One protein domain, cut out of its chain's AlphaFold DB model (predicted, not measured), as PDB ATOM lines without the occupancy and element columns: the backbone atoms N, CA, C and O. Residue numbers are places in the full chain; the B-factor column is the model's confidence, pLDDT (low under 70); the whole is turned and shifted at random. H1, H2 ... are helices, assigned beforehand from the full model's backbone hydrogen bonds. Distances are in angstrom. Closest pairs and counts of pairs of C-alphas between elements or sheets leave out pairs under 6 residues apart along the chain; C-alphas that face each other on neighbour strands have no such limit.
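This is residues 34 to 73 of the 73 residues of an uncharacterized protein of Rhizobium sp. RU36D (UniProt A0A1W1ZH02). The longer helix, H2, and the shorter H1 make an open V, a loose helical hairpin that meets near its tight link. The far part of H2 and the tail behind it, residues 60 to 73, stick out free. The printed part has 40 residues with two named helices, H1 then H2, and no named strand; the class is all helix. It is loose, with a radius of gyration of the C-alphas of 12.2 A, and spans 38 by 19 by 12 A.

Start at H2, residues 52 to 68: residues 52 to 55 alone touch H1, residues 34 to 47, which touches with 42 to 46 alone. They only just touch, with 3 pairs of C-alphas within 8 A; the closest C-alphas, of Thr 42 and Ile 55, are 6.7 A apart. This hairpin's helices run opposite ways at a steep tilt of 40 degrees. In H1 and H2 every O i to N i+4 pair is within hydrogen-bond range.

Find C-alpha 52 at (-43.462, -34.126, 105.415); H2 runs 24.5 A to C-alpha 68 at (-21.964, -39.826, 115.734). H1 runs 20.0 A from C-alpha 34 at (-27.368, -38.164, 97.678).

The C-alphas farthest apart, of Gly 49 and Lys 73, are 39.1 A apart. The printed part has no cut, and its mean pLDDT is 78.5, with residues 69 to 73 under 70.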
ATOM      1  N   VAL A  34     -26.612 -38.105  96.415       73.00
ATOM      2  CA  VAL A  34     -27.368 -38.164  97.678       73.00
ATOM      3  C   VAL A  34     -28.734 -37.487  97.532       73.00
ATOM      4  O   VAL A  34     -29.741 -38.028  97.971       73.00
ATOM      5  N   GLY A  35     -28.803 -36.353  96.826       73.62
ATOM      6  CA  GLY A  35     -30.068 -35.660  96.567       73.62
ATOM      7  C   GLY A  35     -31.075 -36.491  95.761       73.62
ATOM      8  O   GLY A  35     -32.273 -36.430  96.032       73.62
ATOM      9  N   VAL A  36     -30.615 -37.302  94.801       73.44
ATOM     10  CA  VAL A  36     -31.484 -38.213  94.033       73.44
ATOM     11  C   VAL A  36     -31.979 -39.362  94.913       73.44
ATOM     12  O   VAL A  36     -33.173 -39.666  94.882       73.44
ATOM     13  N   ALA A  37     -31.103 -39.946  95.734       72.81
ATOM     14  CA  ALA A  37     -31.467 -41.013  96.665       72.81
ATOM     15  C   ALA A  37     -32.487 -40.532  97.713       72.81
ATOM     16  O   ALA A  37     -33.541 -41.149  97.881       72.81
ATOM     17  N   VAL A  38     -32.236 -39.376  98.340       82.19
ATOM     18  CA  VAL A  38     -33.154 -38.752  99.306       82.19
ATOM     19  C   VAL A  38     -34.500 -38.459  98.650       82.19
ATOM     20  O   VAL A  38     -35.536 -38.843  99.184       82.19
ATOM     21  N   ARG A  39     -34.516 -37.871  97.447       80.56
ATOM     22  CA  ARG A  39     -35.764 -37.598  96.717       80.56
ATOM     23  C   ARG A  39     -36.575 -38.868  96.448       80.56
ATOM     24  O   ARG A  39     -37.800 -38.834  96.569       80.56
ATOM     25  N   ALA A  40     -35.922 -39.967  96.070       79.69
ATOM     26  CA  ALA A  40     -36.590 -41.244  95.824       79.69
ATOM     27  C   ALA A  40     -37.202 -41.824  97.110       79.69
ATOM     28  O   ALA A  40     -38.355 -42.260  97.093       79.69
ATOM     29  N   LEU A  41     -36.467 -41.769  98.224       78.94
ATOM     30  CA  LEU A  41     -36.939 -42.208  99.540       78.94
ATOM     31  C   LEU A  41     -38.114 -41.358 100.035       78.94
ATOM     32  O   LEU A  41     -39.153 -41.907 100.394       78.94
ATOM     33  N   THR A  42     -38.003 -40.028  99.967       85.44
ATOM     34  CA  THR A  42     -39.085 -39.104 100.338       85.44
ATOM     35  C   THR A  42     -40.348 -39.370  99.526       85.44
ATOM     36  O   THR A  42     -41.441 -39.376 100.082       85.44
ATOM     37  N   LYS A  43     -40.219 -39.624  98.216       82.81
ATOM     38  CA  LYS A  43     -41.374 -39.926  97.364       82.81
ATOM     39  C   LYS A  43     -42.092 -41.201  97.818       82.81
ATOM     40  O   LYS A  43     -43.305 -41.169  97.990       82.81
ATOM     41  N   LYS A  44     -41.345 -42.284  98.063       80.00
ATOM     42  CA  LYS A  44     -41.917 -43.545  98.564       80.00
ATOM     43  C   LYS A  44     -42.562 -43.382  99.940       80.00
ATOM     44  O   LYS A  44     -43.626 -43.937 100.183       80.00
ATOM     45  N   ALA A  45     -41.945 -42.607 100.829       82.12
ATOM     46  CA  ALA A  45     -42.499 -42.348 102.152       82.12
ATOM     47  C   ALA A  45     -43.842 -41.600 102.059       82.12
ATOM     48  O   ALA A  45     -44.811 -41.998 102.697       82.12
ATOM     49  N   VAL A  46     -43.956 -40.591 101.190       86.62
ATOM     50  CA  VAL A  46     -45.245 -39.918 100.950       86.62
ATOM     51  C   VAL A  46     -46.291 -40.884 100.380       86.62
ATOM     52  O   VAL A  46     -47.436 -40.865 100.824       86.62
ATOM     53  N   GLU A  47     -45.917 -41.752  99.434       83.25
ATOM     54  CA  GLU A  47     -46.816 -42.779  98.871       83.25
ATOM     55  C   GLU A  47     -47.309 -43.780  99.930       83.25
ATOM     56  O   GLU A  47     -48.438 -44.257  99.841       83.25
ATOM     57  N   ALA A  48     -46.502 -44.053 100.958       84.12
ATOM     58  CA  ALA A  48     -46.884 -44.881 102.102       84.12
ATOM     59  C   ALA A  48     -47.660 -44.127 103.198       84.12
ATOM     60  O   ALA A  48     -47.995 -44.723 104.219       84.12
ATOM     61  N   GLY A  49     -47.970 -42.844 102.994       89.31
ATOM     62  CA  GLY A  49     -48.799 -42.048 103.902       89.31
ATOM     63  C   GLY A  49     -48.035 -41.240 104.951       89.31
ATOM     64  O   GLY A  49     -48.673 -40.622 105.798       89.31
ATOM     65  N   TYR A  50     -46.701 -41.192 104.886       85.88
ATOM     66  CA  TYR A  50     -45.918 -40.359 105.797       85.88
ATOM     67  C   TYR A  50     -46.092 -38.873 105.474       85.88
ATOM     68  O   TYR A  50     -46.095 -38.438 104.315       85.88
ATOM     69  N   THR A  51     -46.178 -38.064 106.522       92.44
ATOM     70  CA  THR A  51     -46.189 -36.610 106.421       92.44
ATOM     71  C   THR A  51     -44.789 -36.063 106.149       92.44
ATOM     72  O   THR A  51     -43.761 -36.670 106.450       92.44
ATOM     73  N   LYS A  52     -44.733 -34.837 105.622       85.88
ATOM     74  CA  LYS A  52     -43.462 -34.126 105.415       85.88
ATOM     75  C   LYS A  52     -42.663 -33.951 106.711       85.88
ATOM     76  O   LYS A  52     -41.436 -33.949 106.654       85.88
ATOM     77  N   MET A  53     -43.346 -33.788 107.846       89.12
ATOM     78  CA  MET A  53     -42.696 -33.624 109.146       89.12
ATOM     79  C   MET A  53     -42.023 -34.925 109.593       89.12
ATOM     80  O   MET A  53     -40.837 -34.910 109.896       89.12
ATOM     81  N   GLU A  54     -42.737 -36.053 109.538       84.31
ATOM     82  CA  GLU A  54     -42.194 -37.375 109.897       84.31
ATOM     83  C   GLU A  54     -40.978 -37.738 109.045       84.31
ATOM     84  O   GLU A  54     -39.956 -38.168 109.571       84.31
ATOM     85  N   ILE A  55     -41.046 -37.484 107.736       86.94
ATOM     86  CA  ILE A  55     -39.916 -37.733 106.834       86.94
ATOM     87  C   ILE A  55     -38.712 -36.854 107.200       86.94
ATOM     88  O   ILE A  55     -37.577 -37.322 107.163       86.94
ATOM     89  N   SER A  56     -38.945 -35.585 107.545       86.25
ATOM     90  CA  SER A  56     -37.866 -34.652 107.891       86.25
ATOM     91  C   SER A  56     -37.178 -35.034 109.201       86.25
ATOM     92  O   SER A  56     -35.956 -34.956 109.273       86.25
ATOM     93  N   MET A  57     -37.942 -35.478 110.206       85.31
ATOM     94  CA  MET A  57     -37.392 -35.953 111.482       85.31
ATOM     95  C   MET A  57     -36.541 -37.210 111.287       85.31
ATOM     96  O   MET A  57     -35.387 -37.221 111.699       85.31
ATOM     97  N   LEU A  58     -37.049 -38.209 110.558       83.62
ATOM     98  CA  LEU A  58     -36.312 -39.451 110.285       83.62
ATOM     99  C   LEU A  58     -34.993 -39.205 109.541       83.62
ATOM    100  O   LEU A  58     -33.978 -39.826 109.839       83.62
ATOM    101  N   LEU A  59     -34.990 -38.294 108.563       84.50
ATOM    102  CA  LEU A  59     -33.762 -37.939 107.847       84.50
ATOM    103  C   LEU A  59     -32.759 -37.203 108.745       84.50
ATOM    104  O   LEU A  59     -31.557 -37.392 108.574       84.50
ATOM    105  N   ALA A  60     -33.236 -36.370 109.673       84.75
ATOM    106  CA  ALA A  60     -32.382 -35.664 110.622       84.75
ATOM    107  C   ALA A  60     -31.750 -36.625 111.640       84.75
ATOM    108  O   ALA A  60     -30.538 -36.568 111.835       84.75
ATOM    109  N   GLU A  61     -32.536 -37.545 112.208       83.06
ATOM    110  CA  GLU A  61     -32.053 -38.592 113.122       83.06
ATOM    111  C   GLU A  61     -30.983 -39.460 112.452       83.06
ATOM    112  O   GLU A  61     -29.898 -39.644 112.995       83.06
ATOM    113  N   LEU A  62     -31.234 -39.914 111.219       79.38
ATOM    114  CA  LEU A  62     -30.273 -40.734 110.481       79.38
ATOM    115  C   LEU A  62     -28.968 -39.974 110.194       79.38
ATOM    116  O   LEU A  62     -27.878 -40.542 110.270       79.38
ATOM    117  N   ALA A  63     -29.064 -38.684 109.857       80.88
ATOM    118  CA  ALA A  63     -27.889 -37.846 109.643       80.88
ATOM    119  C   ALA A  63     -27.084 -37.665 110.938       80.88
ATOM    120  O   ALA A  63     -25.855 -37.717 110.903       80.88
ATOM    121  N   GLU A  64     -27.758 -37.491 112.073       80.50
ATOM    122  CA  GLU A  64     -27.117 -37.398 113.381       80.50
ATOM    123  C   GLU A  64     -26.429 -38.714 113.770       80.50
ATOM    124  O   GLU A  64     -25.252 -38.695 114.132       80.50
ATOM    125  N   GLU A  65     -27.092 -39.859 113.598       78.50
ATOM    126  CA  GLU A  65     -26.494 -41.180 113.832       78.50
ATOM    127  C   GLU A  65     -25.239 -41.399 112.981       78.50
ATOM    128  O   GLU A  65     -24.224 -41.887 113.482       78.50
ATOM    129  N   MET A  66     -25.272 -41.013 111.702       75.06
ATOM    130  CA  MET A  66     -24.116 -41.128 110.809       75.06
ATOM    131  C   MET A  66     -22.947 -40.234 111.239       75.06
ATOM    132  O   MET A  66     -21.799 -40.644 111.092       75.06
ATOM    133  N   LEU A  67     -23.220 -39.040 111.775       78.00
ATOM    134  CA  LEU A  67     -22.193 -38.124 112.285       78.00
ATOM    135  C   LEU A  67     -21.621 -38.565 113.639       78.00
ATOM    136  O   LEU A  67     -20.477 -38.242 113.952       78.00
ATOM    137  N   GLN A  68     -22.402 -39.289 114.444       78.50
ATOM    138  CA  GLN A  68     -21.964 -39.826 115.734       78.50
ATOM    139  C   GLN A  68     -21.183 -41.140 115.610       78.50
ATOM    140  O   GLN A  68     -20.498 -41.535 116.558       78.50
ATOM    141  N   GLN A  69     -21.243 -41.822 114.463       67.69
ATOM    142  CA  GLN A  69     -20.393 -42.983 114.221       67.69
ATOM    143  C   GLN A  69     -18.936 -42.518 114.056       67.69
ATOM    144  O   GLN A  69     -18.643 -41.756 113.135       67.69
ATOM    145  N   PRO A  70     -18.000 -42.961 114.922       53.41
ATOM    146  CA  PRO A  70     -16.594 -42.642 114.732       53.41
ATOM    147  C   PRO A  70     -16.146 -43.218 113.390       53.41
ATOM    148  O   PRO A  70     -16.470 -44.372 113.091       53.41
ATOM    149  N   ASP A  71     -15.405 -42.427 112.606       57.16
ATOM    150  CA  ASP A  71     -14.772 -42.884 111.368       57.16
ATOM    151  C   ASP A  71     -14.084 -44.225 111.644       57.16
ATOM    152  O   ASP A  71     -13.069 -44.291 112.348       57.16
ATOM    153  N   LYS A  72     -14.659 -45.314 111.125       50.41
ATOM    154  CA  LYS A  72     -14.017 -46.627 111.150       50.41
ATOM    155  C   LYS A  72     -12.841 -46.557 110.178       50.41
ATOM    156  O   LYS A  72     -13.004 -46.828 108.991       50.41
ATOM    157  N   LYS A  73     -11.695 -46.103 110.689       41.28
ATOM    158  CA  LYS A  73     -10.383 -46.267 110.059       41.28
ATOM    159  C   LYS A  73      -9.959 -47.727 110.059       41.28
ATOM    160  O   LYS A  73     -10.244 -48.420 111.063       41.28
TER     161      LYS A  73